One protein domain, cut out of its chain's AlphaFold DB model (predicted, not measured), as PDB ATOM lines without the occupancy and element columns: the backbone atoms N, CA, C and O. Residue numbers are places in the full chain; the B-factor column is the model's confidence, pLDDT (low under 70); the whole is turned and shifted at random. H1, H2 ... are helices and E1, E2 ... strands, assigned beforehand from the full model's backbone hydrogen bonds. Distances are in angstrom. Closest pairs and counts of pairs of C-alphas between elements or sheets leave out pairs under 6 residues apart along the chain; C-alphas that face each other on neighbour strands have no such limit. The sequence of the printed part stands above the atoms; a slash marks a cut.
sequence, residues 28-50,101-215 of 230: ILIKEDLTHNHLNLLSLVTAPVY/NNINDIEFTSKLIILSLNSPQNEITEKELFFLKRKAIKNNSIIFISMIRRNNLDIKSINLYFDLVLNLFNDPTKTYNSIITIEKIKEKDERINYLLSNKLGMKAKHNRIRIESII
ATOM      1  N   ILE A  28      25.516 -29.561 -30.043       88.19
ATOM      2  CA  ILE A  28      25.796 -30.736 -29.227       88.19
ATOM      3  C   ILE A  28      24.541 -31.075 -28.441       88.19
ATOM      4  O   ILE A  28      24.043 -30.237 -27.695       88.19
ATOM      5  N   LEU A  29      24.033 -32.292 -28.612       88.12
ATOM      6  CA  LEU A  29      22.882 -32.800 -27.874       88.12
ATOM      7  C   LEU A  29      23.345 -33.724 -26.753       88.12
ATOM      8  O   LEU A  29      24.120 -34.646 -26.989       88.12
ATOM      9  N   ILE A  30      22.817 -33.511 -25.555       87.62
ATOM     10  CA  ILE A  30      22.991 -34.372 -24.389       87.62
ATOM     11  C   ILE A  30      21.613 -34.929 -24.044       87.62
ATOM     12  O   ILE A  30      20.769 -34.214 -23.507       87.62
ATOM     13  N   LYS A  31      21.366 -36.191 -24.387       85.81
ATOM     14  CA  LYS A  31      20.138 -36.900 -24.023       85.81
ATOM     15  C   LYS A  31      20.350 -37.588 -22.685       85.81
ATOM     16  O   LYS A  31      21.342 -38.287 -22.514       85.81
ATOM     17  N   GLU A  32      19.412 -37.443 -21.771       83.12
ATOM     18  CA  GLU A  32      19.419 -38.145 -20.491       83.12
ATOM     19  C   GLU A  32      18.087 -38.844 -20.260       83.12
ATOM     20  O   GLU A  32      17.060 -38.322 -20.671       83.12
ATOM     21  N   ASP A  33      18.084 -39.983 -19.569       70.94
ATOM     22  CA  ASP A  33      16.841 -40.652 -19.197       70.94
ATOM     23  C   ASP A  33      16.045 -39.872 -18.122       70.94
ATOM     24  O   ASP A  33      14.979 -39.369 -18.463       70.94
ATOM     25  N   LEU A  34      16.505 -39.712 -16.861       66.31
ATOM     26  CA  LEU A  34      15.679 -39.083 -15.792       66.31
ATOM     27  C   LEU A  34      16.410 -38.414 -14.595       66.31
ATOM     28  O   LEU A  34      15.742 -37.847 -13.736       66.31
ATOM     29  N   THR A  35      17.737 -38.475 -14.462       64.38
ATOM     30  CA  THR A  35      18.441 -38.230 -13.178       64.38
ATOM     31  C   THR A  35      19.138 -36.870 -13.039       64.38
ATOM     32  O   THR A  35      19.907 -36.665 -12.101       64.38
ATOM     33  N   HIS A  36      18.834 -35.918 -13.929       73.19
ATOM     34  CA  HIS A  36      19.440 -34.578 -14.015       73.19
ATOM     35  C   HIS A  36      20.984 -34.547 -14.058       73.19
ATOM     36  O   HIS A  36      21.607 -33.504 -13.859       73.19
ATOM     37  N   ASN A  37      21.632 -35.667 -14.369       75.25
ATOM     38  CA  ASN A  37      23.075 -35.793 -14.505       75.25
ATOM     39  C   ASN A  37      23.649 -35.027 -15.705       75.25
ATOM     40  O   ASN A  37      24.840 -34.708 -15.698       75.25
ATOM     41  N   HIS A  38      22.838 -34.669 -16.705       77.62
ATOM     42  CA  HIS A  38      23.252 -33.753 -17.771       77.62
ATOM     43  C   HIS A  38      23.749 -32.414 -17.211       77.62
ATOM     44  O   HIS A  38      24.665 -31.826 -17.781       77.62
ATOM     45  N   LEU A  39      23.207 -31.957 -16.074       75.44
ATOM     46  CA  LEU A  39      23.648 -30.731 -15.405       75.44
ATOM     47  C   LEU A  39      25.085 -30.852 -14.892       75.44
ATOM     48  O   LEU A  39      25.855 -29.901 -15.012       75.44
ATOM     49  N   ASN A  40      25.479 -32.030 -14.396       73.25
ATOM     50  CA  ASN A  40      26.864 -32.285 -14.002       73.25
ATOM     51  C   ASN A  40      27.782 -32.133 -15.219       73.25
ATOM     52  O   ASN A  40      28.736 -31.360 -15.176       73.25
ATOM     53  N   LEU A  41      27.455 -32.778 -16.341       76.06
ATOM     54  CA  LEU A  41      28.256 -32.678 -17.564       76.06
ATOM     55  C   LEU A  41      28.325 -31.237 -18.106       76.06
ATOM     56  O   LEU A  41      29.389 -30.783 -18.517       76.06
ATOM     57  N   LEU A  42      27.219 -30.492 -18.059       75.19
ATOM     58  CA  LEU A  42      27.164 -29.091 -18.490       75.19
ATOM     59  C   LEU A  42      27.910 -28.139 -17.549       75.19
ATOM     60  O   LEU A  42      28.467 -27.148 -18.012       75.19
ATOM     61  N   SER A  43      27.999 -28.453 -16.254       68.25
ATOM     62  CA  SER A  43      28.772 -27.654 -15.294       68.25
ATOM     63  C   SER A  43      30.268 -27.596 -15.621       68.25
ATOM     64  O   SER A  43      30.916 -26.598 -15.311       68.25
ATOM     65  N   LEU A  44      30.807 -28.605 -16.316       69.25
ATOM     66  CA  LEU A  44      32.184 -28.590 -16.825       69.25
ATOM     67  C   LEU A  44      32.405 -27.511 -17.885       69.25
ATOM     68  O   LEU A  44      33.513 -27.007 -18.048       69.25
ATOM     69  N   VAL A  45      31.340 -27.149 -18.597       69.38
ATOM     70  CA  VAL A  45      31.370 -26.104 -19.613       69.38
ATOM     71  C   VAL A  45      31.282 -24.723 -18.944       69.38
ATOM     72  O   VAL A  45      32.035 -23.825 -19.315       69.38
ATOM     73  N   THR A  46      30.438 -24.559 -17.915       58.81
ATOM     74  CA  THR A  46      30.056 -23.243 -17.349       58.81
ATOM     75  C   THR A  46      30.565 -22.876 -15.954       58.81
ATOM     76  O   THR A  46      30.298 -21.752 -15.549       58.81
ATOM     77  N   ALA A  47      31.276 -23.741 -15.224       51.56
ATOM     78  CA  ALA A  47      31.601 -23.603 -13.788       51.56
ATOM     79  C   ALA A  47      31.677 -22.156 -13.207       51.56
ATOM     80  O   ALA A  47      32.450 -21.365 -13.756       51.56
ATOM     81  N   PRO A  48      31.016 -21.797 -12.068       45.25
ATOM     82  CA  PRO A  48      30.008 -22.491 -11.246       45.25
ATOM     83  C   PRO A  48      28.676 -21.702 -11.169       45.25
ATOM     84  O   PRO A  48      28.598 -20.684 -10.489       45.25
ATOM     85  N   VAL A  49      27.601 -22.144 -11.829       40.16
ATOM     86  CA  VAL A  49      26.334 -21.367 -11.830       40.16
ATOM     87  C   VAL A  49      25.091 -22.165 -11.418       40.16
ATOM     88  O   VAL A  49      24.028 -21.596 -11.198       40.16
ATOM     89  N   TYR A  50      25.205 -23.468 -11.190       44.00
ATOM     90  CA  TYR A  50      24.035 -24.277 -10.848       44.00
ATOM     91  C   TYR A  50      23.746 -24.252  -9.336       44.00
ATOM     92  O   TYR A  50      24.210 -25.110  -8.586       44.00
ATOM     93  N   ASN A 101      14.590 -16.021 -21.905       59.66
ATOM     94  CA  ASN A 101      13.299 -16.704 -22.047       59.66
ATOM     95  C   ASN A 101      12.917 -16.984 -23.514       59.66
ATOM     96  O   ASN A 101      12.035 -17.801 -23.777       59.66
ATOM     97  N   ASN A 102      13.557 -16.316 -24.479       63.94
ATOM     98  CA  ASN A 102      13.266 -16.451 -25.906       63.94
ATOM     99  C   ASN A 102      14.556 -16.651 -26.710       63.94
ATOM    100  O   ASN A 102      15.565 -15.995 -26.456       63.94
ATOM    101  N   ILE A 103      14.507 -17.535 -27.711       66.12
ATOM    102  CA  ILE A 103      15.642 -17.852 -28.586       66.12
ATOM    103  C   ILE A 103      16.075 -16.642 -29.423       66.12
ATOM    104  O   ILE A 103      17.253 -16.494 -29.750       66.12
ATOM    105  N   ASN A 104      15.135 -15.761 -29.761       66.81
ATOM    106  CA  ASN A 104      15.423 -14.594 -30.594       66.81
ATOM    107  C   ASN A 104      16.227 -13.510 -29.866       66.81
ATOM    108  O   ASN A 104      16.944 -12.759 -30.526       66.81
ATOM    109  N   ASP A 105      16.160 -13.477 -28.533       64.88
ATOM    110  CA  ASP A 105      16.803 -12.453 -27.700       64.88
ATOM    111  C   ASP A 105      18.224 -12.853 -27.276       64.88
ATOM    112  O   ASP A 105      18.918 -12.097 -26.598       64.88
ATOM    113  N   ILE A 106      18.668 -14.049 -27.676       67.00
ATOM    114  CA  ILE A 106      19.973 -14.596 -27.324       67.00
ATOM    115  C   ILE A 106      21.097 -13.758 -27.941       67.00
ATOM    116  O   ILE A 106      21.247 -13.670 -29.167       67.00
ATOM    117  N   GLU A 107      21.991 -13.274 -27.082       66.25
ATOM    118  CA  GLU A 107      23.329 -12.857 -27.490       66.25
ATOM    119  C   GLU A 107      24.222 -14.099 -27.614       66.25
ATOM    120  O   GLU A 107      24.428 -14.847 -26.658       66.25
ATOM    121  N   PHE A 108      24.737 -14.353 -28.817       64.25
ATOM    122  CA  PHE A 108      25.571 -15.524 -29.085       64.25
ATOM    123  C   PHE A 108      27.013 -15.263 -28.642       64.25
ATOM    124  O   PHE A 108      27.688 -14.407 -29.212       64.25
ATOM    125  N   THR A 109      27.489 -16.037 -27.669       67.31
ATOM    126  CA  THR A 109      28.883 -16.034 -27.196       67.31
ATOM    127  C   THR A 109      29.652 -17.250 -27.734       67.31
ATOM    128  O   THR A 109      29.156 -17.958 -28.612       67.31
ATOM    129  N   SER A 110      30.880 -17.508 -27.269       69.44
ATOM    130  CA  SER A 110      31.679 -18.666 -27.713       69.44
ATOM    131  C   SER A 110      31.032 -20.008 -27.348       69.44
ATOM    132  O   SER A 110      31.054 -20.936 -28.161       69.44
ATOM    133  N   LYS A 111      30.418 -20.101 -26.161       72.88
ATOM    134  CA  LYS A 111      29.708 -21.281 -25.658       72.88
ATOM    135  C   LYS A 111      28.335 -20.882 -25.118       72.88
ATOM    136  O   LYS A 111      28.223 -20.003 -24.264       72.88
ATOM    137  N   LEU A 112      27.299 -21.559 -25.602       74.44
ATOM    138  CA  LEU A 112      25.913 -21.345 -25.199       74.44
ATOM    139  C   LEU A 112      25.284 -22.666 -24.763       74.44
ATOM    140  O   LEU A 112      25.478 -23.684 -25.418       74.44
ATOM    141  N   ILE A 113      24.523 -22.650 -23.675       74.81
ATOM    142  CA  ILE A 113      23.821 -23.821 -23.145       74.81
ATOM    143  C   ILE A 113      22.322 -23.582 -23.228       74.81
ATOM    144  O   ILE A 113      21.868 -22.523 -22.823       74.81
ATOM    145  N   ILE A 114      21.560 -24.570 -23.694       76.88
ATOM    146  CA  ILE A 114      20.095 -24.605 -23.685       76.88
ATOM    147  C   ILE A 114      19.658 -25.823 -22.877       76.88
ATOM    148  O   ILE A 114      19.959 -26.964 -23.240       76.88
ATOM    149  N   LEU A 115      18.944 -25.586 -21.780       73.38
ATOM    150  CA  LEU A 115      18.470 -26.657 -20.911       73.38
ATOM    151  C   LEU A 115      17.081 -27.176 -21.288       73.38
ATOM    152  O   LEU A 115      16.227 -26.427 -21.758       73.38
ATOM    153  N   SER A 116      16.867 -28.468 -21.020       65.44
ATOM    154  CA  SER A 116      15.572 -29.157 -21.092       65.44
ATOM    155  C   SER A 116      14.773 -28.920 -22.382       65.44
ATOM    156  O   SER A 116      13.606 -28.524 -22.340       65.44
ATOM    157  N   LEU A 117      15.394 -29.195 -23.531       64.25
ATOM    158  CA  LEU A 117      14.720 -29.202 -24.828       64.25
ATOM    159  C   LEU A 117      13.532 -30.182 -24.798       64.25
ATOM    160  O   LEU A 117      13.676 -31.313 -24.326       64.25
ATOM    161  N   ASN A 118      12.370 -29.738 -25.286       59.28
ATOM    162  CA  ASN A 118      11.102 -30.479 -25.302       59.28
ATOM    163  C   ASN A 118      10.549 -30.855 -23.916       59.28
ATOM    164  O   ASN A 118       9.871 -31.875 -23.760       59.28
ATOM    165  N   SER A 119      10.783 -30.024 -22.893       58.56
ATOM    166  CA  SER A 119       9.867 -30.028 -21.746       58.56
ATOM    167  C   SER A 119       8.462 -29.606 -22.228       58.56
ATOM    168  O   SER A 119       8.364 -28.879 -23.214       58.56
ATOM    169  N   PRO A 120       7.361 -29.993 -21.557       53.09
ATOM    170  CA  PRO A 120       5.995 -29.619 -21.967       53.09
ATOM    171  C   PRO A 120       5.768 -28.109 -22.055       53.09
ATOM    172  O   PRO A 120       4.813 -27.648 -22.664       53.09
ATOM    173  N   GLN A 121       6.633 -27.339 -21.398       53.06
ATOM    174  CA  GLN A 121       6.605 -25.884 -21.386       53.06
ATOM    175  C   GLN A 121       7.473 -25.293 -22.519       53.06
ATOM    176  O   GLN A 121       7.324 -24.120 -22.849       53.06
ATOM    177  N   ASN A 122       8.361 -26.099 -23.124       54.69
ATOM    178  CA  ASN A 122       9.454 -25.693 -24.012       54.69
ATOM    179  C   ASN A 122       9.664 -26.677 -25.185       54.69
ATOM    180  O   ASN A 122      10.753 -27.243 -25.339       54.69
ATOM    181  N   GLU A 123       8.653 -26.877 -26.028       61.72
ATOM    182  CA  GLU A 123       8.847 -27.555 -27.316       61.72
ATOM    183  C   GLU A 123       9.669 -26.662 -28.254       61.72
ATOM    184  O   GLU A 123       9.285 -25.527 -28.530       61.72
ATOM    185  N   ILE A 124      10.822 -27.162 -28.708       67.38
ATOM    186  CA  ILE A 124      11.648 -26.487 -29.714       67.38
ATOM    187  C   ILE A 124      11.362 -27.148 -31.056       67.38
ATOM    188  O   ILE A 124      11.567 -28.347 -31.249       67.38
ATOM    189  N   THR A 125      10.909 -26.340 -32.003       73.56
ATOM    190  CA  THR A 125      10.599 -26.775 -33.361       73.56
ATOM    191  C   THR A 125      11.867 -26.975 -34.197       73.56
ATOM    192  O   THR A 125      12.917 -26.373 -33.959       73.56
ATOM    193  N   GLU A 126      11.770 -27.764 -35.268       76.31
ATOM    194  CA  GLU A 126      12.868 -27.924 -36.235       76.31
ATOM    195  C   GLU A 126      13.311 -26.591 -36.858       76.31
ATOM    196  O   GLU A 126      14.494 -26.387 -37.128       76.31
ATOM    197  N   LYS A 127      12.375 -25.648 -37.041       79.19
ATOM    198  CA  LYS A 127      12.667 -24.298 -37.545       79.19
ATOM    199  C   LYS A 127      13.586 -23.531 -36.594       79.19
ATOM    200  O   LYS A 127      14.515 -22.862 -37.046       79.19
ATOM    201  N   GLU A 128      13.355 -23.647 -35.291       78.62
ATOM    202  CA  GLU A 128      14.190 -23.019 -34.265       78.62
ATOM    203  C   GLU A 128      15.562 -23.692 -34.170       78.62
ATOM    204  O   GLU A 128      16.571 -22.991 -34.104       78.62
ATOM    205  N   LEU A 129      15.638 -25.025 -34.267       81.88
ATOM    206  CA  LEU A 129      16.920 -25.740 -34.349       81.88
ATOM    207  C   LEU A 129      17.729 -25.330 -35.583       81.88
ATOM    208  O   LEU A 129      18.934 -25.087 -35.484       81.88
ATOM    209  N   PHE A 130      17.076 -25.192 -36.737       84.31
ATOM    210  CA  PHE A 130      17.717 -24.698 -37.952       84.31
ATOM    211  C   PHE A 130      18.237 -23.263 -37.779       84.31
ATOM    212  O   PHE A 130      19.368 -22.952 -38.165       84.31
ATOM    213  N   PHE A 131      17.446 -22.387 -37.153       83.69
ATOM    214  CA  PHE A 131      17.856 -21.020 -36.845       83.69
ATOM    215  C   PHE A 131      19.061 -20.978 -35.895       83.69
ATOM    216  O   PHE A 131      20.045 -20.291 -36.189       83.69
ATOM    217  N   LEU A 132      19.023 -21.758 -34.809       83.62
ATOM    218  CA  LEU A 132      20.125 -21.911 -33.858       83.62
ATOM    219  C   LEU A 132      21.390 -22.401 -34.560       83.62
ATOM    220  O   LEU A 132      22.451 -21.804 -34.389       83.62
ATOM    221  N   LYS A 133      21.279 -23.421 -35.420       87.56
ATOM    222  CA  LYS A 133      22.406 -23.945 -36.203       87.56
ATOM    223  C   LYS A 133      23.021 -22.879 -37.104       87.56
ATOM    224  O   LYS A 133      24.239 -22.699 -37.117       87.56
ATOM    225  N   ARG A 134      22.191 -22.130 -37.833       86.75
ATOM    226  CA  ARG A 134      22.655 -21.052 -38.717       86.75
ATOM    227  C   ARG A 134      23.350 -19.935 -37.934       86.75
ATOM    228  O   ARG A 134      24.375 -19.420 -38.382       86.75
ATOM    229  N   LYS A 135      22.817 -19.560 -36.768       82.88
ATOM    230  CA  LYS A 135      23.419 -18.554 -35.883       82.88
ATOM    231  C   LYS A 135      24.720 -19.044 -35.248       82.88
ATOM    232  O   LYS A 135      25.676 -18.274 -35.224       82.88
ATOM    233  N   ALA A 136      24.788 -20.307 -34.823       83.50
ATOM    234  CA  ALA A 136      26.003 -20.928 -34.301       83.50
ATOM    235  C   ALA A 136      27.145 -20.827 -35.318       83.50
ATOM    236  O   ALA A 136      28.223 -20.345 -34.991       83.50
ATOM    237  N   ILE A 137      26.883 -21.202 -36.577       84.00
ATOM    238  CA  ILE A 137      27.861 -21.106 -37.672       84.00
ATOM    239  C   ILE A 137      28.288 -19.654 -37.896       84.00
ATOM    240  O   ILE A 137      29.481 -19.370 -37.953       84.00
ATOM    241  N   LYS A 138      27.330 -18.723 -37.990       82.88
ATOM    242  CA  LYS A 138      27.630 -17.304 -38.239       82.88
ATOM    243  C   LYS A 138      28.512 -16.694 -37.145       82.88
ATOM    244  O   LYS A 138      29.402 -15.908 -37.456       82.88
ATOM    245  N   ASN A 139      28.254 -17.044 -35.889       78.44
ATOM    246  CA  ASN A 139      28.938 -16.475 -34.728       78.44
ATOM    247  C   ASN A 139      30.113 -17.331 -34.234       78.44
ATOM    248  O   ASN A 139      30.766 -16.961 -33.266       78.44
ATOM    249  N   ASN A 140      30.412 -18.451 -34.902       77.75
ATOM    250  CA  ASN A 140      31.406 -19.431 -34.462       77.75
ATOM    251  C   ASN A 140      31.168 -19.973 -33.036       77.75
ATOM    252  O   ASN A 140      32.119 -20.355 -32.355       77.75
ATOM    253  N   SER A 141      29.910 -20.019 -32.602       78.44
ATOM    254  CA  SER A 141      29.501 -20.464 -31.268       78.44
ATOM    255  C   SER A 141      29.337 -21.980 -31.209       78.44
ATOM    256  O   SER A 141      28.868 -22.592 -32.170       78.44
ATOM    257  N   ILE A 142      29.656 -22.588 -30.070       81.31
ATOM    258  CA  ILE A 142      29.286 -23.975 -29.762       81.31
ATOM    259  C   ILE A 142      28.043 -23.947 -28.878       81.31
ATOM    260  O   ILE A 142      28.028 -23.279 -27.844       81.31
ATOM    261  N   ILE A 143      26.999 -24.666 -29.289       83.94
ATOM    262  CA  ILE A 143      25.729 -24.725 -28.564       83.94
ATOM    263  C   ILE A 143      25.557 -26.113 -27.958       83.94
ATOM    264  O   ILE A 143      25.461 -27.101 -28.685       83.94
ATOM    265  N   PHE A 144      25.475 -26.176 -26.636       84.69
ATOM    266  CA  PHE A 144      25.131 -27.368 -25.878       84.69
ATOM    267  C   PHE A 144      23.640 -27.360 -25.587       84.69
ATOM    268  O   PHE A 144      23.101 -26.372 -25.101       84.69
ATOM    269  N   ILE A 145      22.969 -28.464 -25.865       84.56
ATOM    270  CA  ILE A 145      21.540 -28.619 -25.646       84.56
ATOM    271  C   ILE A 145      21.329 -29.891 -24.838       84.56
ATOM    272  O   ILE A 145      21.765 -30.957 -25.261       84.56
ATOM    273  N   SER A 146      20.654 -29.805 -23.695       84.19
ATOM    274  CA  SER A 146      20.238 -30.997 -22.946       84.19
ATOM    275  C   SER A 146      18.775 -31.331 -23.191       84.19
ATOM    276  O   SER A 146      17.941 -30.429 -23.247       84.19
ATOM    277  N   MET A 147      18.451 -32.617 -23.239       80.69
ATOM    278  CA  MET A 147      17.099 -33.141 -23.390       80.69
ATOM    279  C   MET A 147      16.891 -34.309 -22.423       80.69
ATOM    280  O   MET A 147      17.706 -35.228 -22.386       80.69
ATOM    281  N   ILE A 148      15.774 -34.308 -21.696       76.94
ATOM    282  CA  ILE A 148      15.330 -35.472 -20.920       76.94
ATOM    283  C   ILE A 148      14.459 -36.335 -21.840       76.94
ATOM    284  O   ILE A 148      13.463 -35.857 -22.388       76.94
ATOM    285  N   ARG A 149      14.839 -37.595 -22.049       70.81
ATOM    286  CA  ARG A 149      14.133 -38.563 -22.886       70.81
ATOM    287  C   ARG A 149      12.797 -38.892 -22.243       70.81
ATOM    288  O   ARG A 149      12.702 -39.648 -21.285       70.81
ATOM    289  N   ARG A 150      11.739 -38.333 -22.813       63.69
ATOM    290  CA  ARG A 150      10.374 -38.803 -22.587       63.69
ATOM    291  C   ARG A 150      10.026 -39.764 -23.716       63.69
ATOM    292  O   ARG A 150      10.369 -39.487 -24.863       63.69
ATOM    293  N   ASN A 151       9.360 -40.868 -23.385       50.44
ATOM    294  CA  ASN A 151       9.191 -42.067 -24.221       50.44
ATOM    295  C   ASN A 151       8.617 -41.875 -25.647       50.44
ATOM    296  O   ASN A 151       8.574 -42.850 -26.383       50.44
ATOM    297  N   ASN A 152       8.223 -40.668 -26.077       48.53
ATOM    298  CA  ASN A 152       7.417 -40.454 -27.287       48.53
ATOM    299  C   ASN A 152       7.918 -39.364 -28.257       48.53
ATOM    300  O   ASN A 152       7.148 -38.917 -29.102       48.53
ATOM    301  N   LEU A 153       9.170 -38.905 -28.179       55.19
ATOM    302  CA  LEU A 153       9.682 -37.949 -29.173       55.19
ATOM    303  C   LEU A 153      10.327 -38.683 -30.352       55.19
ATOM    304  O   LEU A 153      11.242 -39.485 -30.164       55.19
ATOM    305  N   ASP A 154       9.869 -38.386 -31.571       56.31
ATOM    306  CA  ASP A 154      10.490 -38.863 -32.808       56.31
ATOM    307  C   ASP A 154      11.825 -38.127 -33.020       56.31
ATOM    308  O   ASP A 154      11.949 -37.113 -33.701       56.31
ATOM    309  N   ILE A 155      12.848 -38.606 -32.316       62.81
ATOM    310  CA  ILE A 155      14.167 -37.973 -32.188       62.81
ATOM    311  C   ILE A 155      14.960 -38.002 -33.512       62.81
ATOM    312  O   ILE A 155      15.995 -37.341 -33.639       62.81
ATOM    313  N   LYS A 156      14.494 -38.747 -34.526       65.12
ATOM    314  CA  LYS A 156      15.230 -38.945 -35.781       65.12
ATOM    315  C   LYS A 156      15.420 -37.652 -36.574       65.12
ATOM    316  O   LYS A 156      16.525 -37.429 -37.068       65.12
ATOM    317  N   SER A 157      14.402 -36.797 -36.673       67.62
ATOM    318  CA  SER A 157      14.506 -35.548 -37.441       67.62
ATOM    319  C   SER A 157      15.368 -34.503 -36.724       67.62
ATOM    320  O   SER A 157      16.224 -33.860 -37.332       67.62
ATOM    321  N   ILE A 158      15.239 -34.424 -35.400       72.56
ATOM    322  CA  ILE A 158      16.003 -33.527 -34.523       72.56
ATOM    323  C   ILE A 158      17.502 -33.865 -34.557       72.56
ATOM    324  O   ILE A 158      18.338 -32.967 -34.673       72.56
ATOM    325  N   ASN A 159      17.858 -35.156 -34.551       77.50
ATOM    326  CA  ASN A 159      19.244 -35.639 -34.596       77.50
ATOM    327  C   ASN A 159      20.053 -35.127 -35.808       77.50
ATOM    328  O   ASN A 159      21.287 -35.129 -35.760       77.50
ATOM    329  N   LEU A 160      19.412 -34.702 -36.903       82.06
ATOM    330  CA  LEU A 160      20.100 -34.210 -38.104       82.06
ATOM    331  C   LEU A 160      20.839 -32.888 -37.865       82.06
ATOM    332  O   LEU A 160      21.912 -32.682 -38.434       82.06
ATOM    333  N   TYR A 161      20.311 -32.032 -36.989       84.62
ATOM    334  CA  TYR A 161      20.851 -30.697 -36.723       84.62
ATOM    335  C   TYR A 161      22.095 -30.703 -35.823       84.62
ATOM    336  O   TYR A 161      22.848 -29.726 -35.811       84.62
ATOM    337  N   PHE A 162      22.334 -31.804 -35.106       88.12
ATOM    338  CA  PHE A 162      23.431 -31.946 -34.149       88.12
ATOM    339  C   PHE A 162      24.678 -32.551 -34.783       88.12
ATOM    340  O   PHE A 162      24.604 -33.516 -35.549       88.12
ATOM    341  N   ASP A 163      25.839 -32.004 -34.434       87.06
ATOM    342  CA  ASP A 163      27.141 -32.513 -34.858       87.06
ATOM    343  C   ASP A 163      27.697 -33.541 -33.860       87.06
ATOM    344  O   ASP A 163      28.447 -34.420 -34.272       87.06
ATOM    345  N   LEU A 164      27.288 -33.480 -32.587       86.94
ATOM    346  CA  LEU A 164      27.584 -34.477 -31.553       86.94
ATOM    347  C   LEU A 164      26.305 -34.817 -30.778       86.94
ATOM    348  O   LEU A 164      25.553 -33.919 -30.402       86.94
ATOM    349  N   VAL A 165      26.070 -36.102 -30.521       87.88
ATOM    350  CA  VAL A 165      24.973 -36.593 -29.679       87.88
ATOM    351  C   VAL A 165      25.545 -37.526 -28.615       87.88
ATOM    352  O   VAL A 165      26.103 -38.577 -28.935       87.88
ATOM    353  N   LEU A 166      25.386 -37.126 -27.357       87.69
ATOM    354  CA  LEU A 166      25.758 -37.878 -26.165       87.69
ATOM    355  C   LEU A 166      24.501 -38.421 -25.493       87.69
ATOM    356  O   LEU A 166      23.506 -37.710 -25.366       87.69
ATOM    357  N   ASN A 167      24.574 -39.657 -25.021       87.19
ATOM    358  CA  ASN A 167      23.529 -40.303 -24.245       87.19
ATOM    359  C   ASN A 167      24.034 -40.573 -22.832       87.19
ATOM    360  O   ASN A 167      25.086 -41.182 -22.661       87.19
ATOM    361  N   LEU A 168      23.276 -40.130 -21.836       87.69
ATOM    362  CA  LEU A 168      23.519 -40.366 -20.423       87.69
ATOM    363  C   LEU A 168      22.483 -41.356 -19.909       87.69
ATOM    364  O   LEU A 168      21.281 -41.087 -19.925       87.69
ATOM    365  N   PHE A 169      22.982 -42.479 -19.418       84.94
ATOM    366  CA  PHE A 169      22.203 -43.535 -18.792       84.94
ATOM    367  C   PHE A 169      22.561 -43.636 -17.315       84.94
ATOM    368  O   PHE A 169      23.683 -43.321 -16.911       84.94
ATOM    369  N   ASN A 170      21.635 -44.145 -16.510       82.00
ATOM    370  CA  ASN A 170      21.965 -44.549 -15.149       82.00
ATOM    371  C   ASN A 170      22.828 -45.809 -15.166       82.00
ATOM    372  O   ASN A 170      22.573 -46.733 -15.935       82.00
ATOM    373  N   ASP A 171      23.832 -45.858 -14.294       80.44
ATOM    374  CA  ASP A 171      24.612 -47.073 -14.089       80.44
ATOM    375  C   ASP A 171      23.815 -48.067 -13.225       80.44
ATOM    376  O   ASP A 171      23.575 -47.782 -12.045       80.44
ATOM    377  N   PRO A 172      23.430 -49.246 -13.753       76.31
ATOM    378  CA  PRO A 172      22.706 -50.249 -12.973       76.31
ATOM    379  C   PRO A 172      23.533 -50.778 -11.792       76.31
ATOM    380  O   PRO A 172      22.966 -51.198 -10.785       76.31
ATOM    381  N   THR A 173      24.867 -50.719 -11.877       78.19
ATOM    382  CA  THR A 173      25.773 -51.174 -10.811       78.19
ATOM    383  C   THR A 173      25.989 -50.130  -9.712       78.19
ATOM    384  O   THR A 173      26.574 -50.451  -8.680       78.19
ATOM    385  N   LYS A 174      25.513 -48.888  -9.911       78.38
ATOM    386  CA  LYS A 174      25.731 -47.725  -9.025       78.38
ATOM    387  C   LYS A 174      27.210 -47.392  -8.761       78.38
ATOM    388  O   LYS A 174      27.519 -46.677  -7.808       78.38
ATOM    389  N   THR A 175      28.127 -47.881  -9.594       81.25
ATOM    390  CA  THR A 175      29.561 -47.563  -9.507       81.25
ATOM    391  C   THR A 175      29.832 -46.142 -10.010       81.25
ATOM    392  O   THR A 175      30.716 -45.446  -9.504       81.25
ATOM    393  N   TYR A 176      29.054 -45.708 -10.998       82.62
ATOM    394  CA  TYR A 176      29.082 -44.392 -11.621       82.62
ATOM    395  C   TYR A 176      27.751 -43.667 -11.396       82.62
ATOM    396  O   TYR A 176      26.699 -44.285 -11.258       82.62
ATOM    397  N   ASN A 177      27.782 -42.333 -11.381       82.06
ATOM    398  CA  ASN A 177      26.562 -41.526 -11.385       82.06
ATOM    399  C   ASN A 177      25.835 -41.649 -12.730       82.06
ATOM    400  O   ASN A 177      24.607 -41.668 -12.765       82.06
ATOM    401  N   SER A 178      26.588 -41.749 -13.833       84.38
ATOM    402  CA  SER A 178      26.030 -42.002 -15.165       84.38
ATOM    403  C   SER A 178      27.011 -42.729 -16.069       84.38
ATOM    404  O   SER A 178      28.225 -42.584 -15.934       84.38
ATOM    405  N   ILE A 179      26.472 -43.450 -17.043       86.69
ATOM    406  CA  ILE A 179      27.205 -43.987 -18.183       86.69
ATOM    407  C   ILE A 179      26.945 -43.065 -19.373       86.69
ATOM    408  O   ILE A 179      25.797 -42.824 -19.736       86.69
ATOM    409  N   ILE A 180      28.010 -42.558 -19.980       86.81
ATOM    410  CA  ILE A 180      27.978 -41.742 -21.188       86.81
ATOM    411  C   ILE A 180      28.294 -42.643 -22.379       86.81
ATOM    412  O   ILE A 180      29.299 -43.358 -22.384       86.81
ATOM    413  N   THR A 181      27.458 -42.585 -23.408       85.94
ATOM    414  CA  THR A 181      27.753 -43.169 -24.719       85.94
ATOM    415  C   THR A 181      27.626 -42.112 -25.803       85.94
ATOM    416  O   THR A 181      26.871 -41.146 -25.675       85.94
ATOM    417  N   ILE A 182      28.391 -42.276 -26.875       85.38
ATOM    418  CA  ILE A 182      28.344 -41.382 -28.028       85.38
ATOM    419  C   ILE A 182      27.455 -42.052 -29.073       85.38
ATOM    420  O   ILE A 182      27.749 -43.150 -29.526       85.38
ATOM    421  N   GLU A 183      26.349 -41.408 -29.437       85.00
ATOM    422  CA  GLU A 183      25.424 -41.913 -30.464       85.00
ATOM    423  C   GLU A 183      25.849 -41.468 -31.860       85.00
ATOM    424  O   GLU A 183      25.749 -42.215 -32.829       85.00
ATOM    425  N   LYS A 184      26.299 -40.217 -31.965       85.19
ATOM    426  CA  LYS A 184      26.633 -39.586 -33.235       85.19
ATOM    427  C   LYS A 184      27.755 -38.595 -33.029       85.19
ATOM    428  O   LYS A 184      27.688 -37.769 -32.127       85.19
ATOM    429  N   ILE A 185      28.705 -38.611 -33.946       84.25
ATOM    430  CA  ILE A 185      29.672 -37.543 -34.152       84.25
ATOM    431  C   ILE A 185      29.811 -37.349 -35.663       84.25
ATOM    432  O   ILE A 185      29.878 -38.310 -36.425       84.25
ATOM    433  N   LYS A 186      29.714 -36.103 -36.116       78.00
ATOM    434  CA  LYS A 186      29.656 -35.767 -37.543       78.00
ATOM    435  C   LYS A 186      31.026 -35.794 -38.212       78.00
ATOM    436  O   LYS A 186      31.109 -36.061 -39.410       78.00
ATOM    437  N   GLU A 187      32.076 -35.470 -37.466       72.56
ATOM    438  CA  GLU A 187      33.440 -35.529 -37.982       72.56
ATOM    439  C   GLU A 187      33.860 -36.989 -38.193       72.56
ATOM    440  O   GLU A 187      33.304 -37.895 -37.581       72.56
ATOM    441  N   LYS A 188      34.815 -37.227 -39.094       61.66
ATOM    442  CA  LYS A 188      35.429 -38.540 -39.313       61.66
ATOM    443  C   LYS A 188      36.872 -38.475 -38.807       61.66
ATOM    444  O   LYS A 188      37.773 -38.138 -39.561       61.66
ATOM    445  N   ASP A 189      37.066 -38.740 -37.522       62.81
ATOM    446  CA  ASP A 189      38.369 -38.987 -36.891       62.81
ATOM    447  C   ASP A 189      38.488 -40.507 -36.673       62.81
ATOM    448  O   ASP A 189      37.521 -41.157 -36.283       62.81
ATOM    449  N   GLU A 190      39.648 -41.098 -36.949       59.88
ATOM    450  CA  GLU A 190      39.892 -42.542 -36.799       59.88
ATOM    451  C   GLU A 190      39.609 -43.039 -35.370       59.88
ATOM    452  O   GLU A 190      39.184 -44.178 -35.164       59.88
ATOM    453  N   ARG A 191      39.740 -42.151 -34.372       62.16
ATOM    454  CA  ARG A 191      39.431 -42.429 -32.958       62.16
ATOM    455  C   ARG A 191      37.935 -42.566 -32.671       62.16
ATOM    456  O   ARG A 191      37.558 -43.053 -31.608       62.16
ATOM    457  N   ILE A 192      37.073 -42.160 -33.598       66.75
ATOM    458  CA  ILE A 192      35.619 -42.175 -33.414       66.75
ATOM    459  C   ILE A 192      35.091 -43.593 -33.309       66.75
ATOM    460  O   ILE A 192      34.257 -43.841 -32.452       66.75
ATOM    461  N   ASN A 193      35.603 -44.535 -34.100       64.69
ATOM    462  CA  ASN A 193      35.146 -45.924 -34.022       64.69
ATOM    463  C   ASN A 193      35.421 -46.516 -32.634       64.69
ATOM    464  O   ASN A 193      34.548 -47.150 -32.046       64.69
ATOM    465  N   TYR A 194      36.596 -46.219 -32.072       65.44
ATOM    466  CA  TYR A 194      36.944 -46.605 -30.707       65.44
ATOM    467  C   TYR A 194      36.008 -45.950 -29.679       65.44
ATOM    468  O   TYR A 194      35.502 -46.621 -28.785       65.44
ATOM    469  N   LEU A 195      35.716 -44.657 -29.811       64.44
ATOM    470  CA  LEU A 195      34.887 -43.927 -28.845       64.44
ATOM    471  C   LEU A 195      33.387 -44.244 -28.969       64.44
ATOM    472  O   LEU A 195      32.694 -44.252 -27.960       64.44
ATOM    473  N   LEU A 196      32.895 -44.573 -30.166       66.38
ATOM    474  CA  LEU A 196      31.543 -45.098 -30.389       66.38
ATOM    475  C   LEU A 196      31.388 -46.507 -29.801       66.38
ATOM    476  O   LEU A 196      30.317 -46.849 -29.307       66.38
ATOM    477  N   SER A 197      32.451 -47.319 -29.837       67.94
ATOM    478  CA  SER A 197      32.443 -48.672 -29.265       67.94
ATOM    479  C   SER A 197      32.594 -48.706 -27.741       67.94
ATOM    480  O   SER A 197      32.224 -49.697 -27.113       67.94
ATOM    481  N   ASN A 198      33.106 -47.632 -27.134       71.56
ATOM    482  CA  ASN A 198      33.374 -47.577 -25.703       71.56
ATOM    483  C   ASN A 198      32.303 -46.804 -24.943       71.56
ATOM    484  O   ASN A 198      31.815 -45.757 -25.363       71.56
ATOM    485  N   LYS A 199      31.982 -47.310 -23.756       82.50
ATOM    486  CA  LYS A 199      31.159 -46.601 -22.782       82.50
ATOM    487  C   LYS A 199      32.089 -45.827 -21.848       82.50
ATOM    488  O   LYS A 199      33.192 -46.283 -21.539       82.50
ATOM    489  N   LEU A 200      31.660 -44.657 -21.398       83.38
ATOM    490  CA  LEU A 200      32.395 -43.851 -20.426       83.38
ATOM    491  C   LEU A 200      31.600 -43.795 -19.123       83.38
ATOM    492  O   LEU A 200      30.389 -43.619 -19.140       83.38
ATOM    493  N   GLY A 201      32.263 -43.942 -17.986       83.75
ATOM    494  CA  GLY A 201      31.658 -43.801 -16.669       83.75
ATOM    495  C   GLY A 201      31.914 -42.408 -16.107       83.75
ATOM    496  O   GLY A 201      33.058 -41.966 -16.065       83.75
ATOM    497  N   MET A 202      30.865 -41.728 -15.643       83.62
ATOM    498  CA  MET A 202      30.940 -40.429 -14.976       83.62
ATOM    499  C   MET A 202      30.694 -40.578 -13.473       83.62
ATOM    500  O   MET A 202      29.645 -41.062 -13.050       83.62
ATOM    501  N   LYS A 203      31.640 -40.108 -12.658       81.44
ATOM    502  CA  LYS A 203      31.511 -39.976 -11.200       81.44
ATOM    503  C   LYS A 203      31.515 -38.500 -10.819       81.44
ATOM    504  O   LYS A 203      32.488 -37.802 -11.091       81.44
ATOM    505  N   ALA A 204      30.455 -38.048 -10.165       72.56
ATOM    506  CA  ALA A 204      30.300 -36.706  -9.622       72.56
ATOM    507  C   ALA A 204      30.290 -36.781  -8.087       72.56
ATOM    508  O   ALA A 204      29.405 -37.396  -7.491       72.56
ATOM    509  N   LYS A 205      31.291 -36.178  -7.430       72.44
ATOM    510  CA  LYS A 205      31.393 -36.150  -5.961       72.44
ATOM    511  C   LYS A 205      31.785 -34.759  -5.460       72.44
ATOM    512  O   LYS A 205      32.872 -34.276  -5.774       72.44
ATOM    513  N   HIS A 206      30.925 -34.164  -4.628       59.47
ATOM    514  CA  HIS A 206      31.025 -32.819  -4.035       59.47
ATOM    515  C   HIS A 206      31.175 -31.685  -5.063       59.47
ATOM    516  O   HIS A 206      30.224 -30.948  -5.240       59.47
ATOM    517  N   ASN A 207      32.322 -31.576  -5.743       54.62
ATOM    518  CA  ASN A 207      32.643 -30.574  -6.776       54.62
ATOM    519  C   ASN A 207      33.614 -31.121  -7.845       54.62
ATOM    520  O   ASN A 207      34.275 -30.365  -8.552       54.62
ATOM    521  N   ARG A 208      33.784 -32.445  -7.918       62.78
ATOM    522  CA  ARG A 208      34.698 -33.098  -8.862       62.78
ATOM    523  C   ARG A 208      33.908 -34.026  -9.762       62.78
ATOM    524  O   ARG A 208      33.172 -34.877  -9.262       62.78
ATOM    525  N   ILE A 209      34.099 -33.868 -11.067       70.69
ATOM    526  CA  ILE A 209      33.560 -34.766 -12.082       70.69
ATOM    527  C   ILE A 209      34.738 -35.499 -12.706       70.69
ATOM    528  O   ILE A 209      35.663 -34.880 -13.225       70.69
ATOM    529  N   ARG A 210      34.710 -36.827 -12.618       75.88
ATOM    530  CA  ARG A 210      35.681 -37.719 -13.245       75.88
ATOM    531  C   ARG A 210      34.965 -38.530 -14.310       75.88
ATOM    532  O   ARG A 210      33.918 -39.109 -14.025       75.88
ATOM    533  N   ILE A 211      35.542 -38.574 -15.505       76.88
ATOM    534  CA  ILE A 211      35.045 -39.378 -16.620       76.88
ATOM    535  C   ILE A 211      36.169 -40.301 -17.068       76.88
ATOM    536  O   ILE A 211      37.279 -39.846 -17.330       76.88
ATOM    537  N   GLU A 212      35.885 -41.597 -17.119       76.75
ATOM    538  CA  GLU A 212      36.850 -42.633 -17.485       76.75
ATOM    539  C   GLU A 212      36.217 -43.651 -18.432       76.75
ATOM    540  O   GLU A 212      35.005 -43.856 -18.405       76.75
ATOM    541  N   SER A 213      37.013 -44.279 -19.298       76.56
ATOM    542  CA  SER A 213      36.518 -45.368 -20.140       76.56
ATOM    543  C   SER A 213      36.206 -46.587 -19.287       76.56
ATOM    544  O   SER A 213      37.013 -46.964 -18.436       76.56
ATOM    545  N   ILE A 214      35.060 -47.215 -19.538       78.00
ATOM    546  CA  ILE A 214      34.619 -48.399 -18.809       78.00
ATOM    547  C   ILE A 214      34.444 -49.576 -19.758       78.00
ATOM    548  O   ILE A 214      33.891 -49.451 -20.850       78.00
ATOM    549  N   ILE A 215      34.875 -50.740 -19.292       67.19
ATOM    550  CA  ILE A 215      34.494 -52.026 -19.862       67.19
ATOM    551  C   ILE A 215      33.356 -52.508 -18.970       67.19
ATOM    552  O   ILE A 215      33.589 -52.861 -17.813       67.19
TER     553      ILE A 215
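What this domain is: This is residues 28 to 50 and 101 to 215 of the 230 residues of an uncharacterized protein of Spraguea lophii (strain 42_110) (UniProt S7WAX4). A single seven-stranded sheet, curled like part of a barrel, wraps round helix H1. H2 and H3, which touch each other, graze the sheet, while H4 packs on E5 where the chain turns back toward E6. The printed part has 138 residues with four named helices and seven named strands, in the order E1 H1 E2 H2 E3 H3 E4 E5 H4 E6 E7. The sheet is mixed, in the order E2 E3 E1 E4 E5 E6 E7, and the class is mixed, helices and strands. The whole is compact, with a radius of gyration of the C-alphas of 15.3 A and spans of 42 by 35 by 32 A.

Where its parts are: E1, residues 28 to 32, begins at C-alpha 28 (25.796, -30.736, -29.227). H1 is residues 38 to 46. After the cut come E2, residues 111 to 114, and H2, residues 126 to 139, 19.8 A long with C-alpha 126 at (12.868, -27.924, -36.235). E3 is residues 142 to 148, 20.1 A; H3 is residues 155 to 161; E4 is residues 164 to 169, 16.5 A. E5, residues 178 to 185, spans 19.8 A. H4 is residues 191 to 197. E6, residues 199 to 205, spans 19.8 A, and E7, residues 208 to 214, spans 18.3 A, ending at C-alpha 214 (34.619, -48.399, -18.809).

How they stand to each other: The sheet is strongly twisted, with edge strands E2 and E7. E3 and E1 are parallel, with N 30 and O 145 at 2.8 A; E1 and E4 are parallel, with N 31 and O 166 at 2.8 A. E2 and E3 are parallel, with N 114 and O 144 at 2.8 A; E2, H2, E3 form a strand-helix-strand unit, two parallel neighbour strands with a helix between in the chain, and its crossover is right-handed. E3, H3, E4 form a split unit, with E1 between its strands, also right-handed. E4 and E5 are an antiparallel hairpin, with N 167 and O 181 at 2.8 A. E5 and E6 are antiparallel, with N 180 and O 200 at 2.7 A. E6 and E7 are an antiparallel hairpin, with N 203 and O 210 at 2.8 A. The sheet curls round H1; the closest C-alphas of H1 and E1 are those of His 38 and Glu 32, 6.4 A. H2 touches H3 at a shallow tilt of 24 degrees, the same way, closest at C-alphas 126 and 158, 6.6 A. H2 only grazes the sheet with residues 132 to 136, and H3 with residues 158 to 161. H4 is on the sheet, closest to E5 at C-alphas 196 and 182, 5.4 A. In H2 and H4 every O i to N i+4 pair is within hydrogen-bond range; in H1 3 of 5 are, and in H3 1 of 3, beside 3 of 4 O i to N i+3 pairs.

The domain as a whole: The two C-alphas farthest apart, those of Asp 105 and Ile 215, are 44.1 A apart. Residues 51 to 100 are not printed, and C-alphas 50 and 101 are 17.3 A apart across the cut. The link E2 to H2 is long, with 11 residues. The mean pLDDT of the printed part is 73.4; 51 residues are under 70, among them 101 to 110 and 188 to 197.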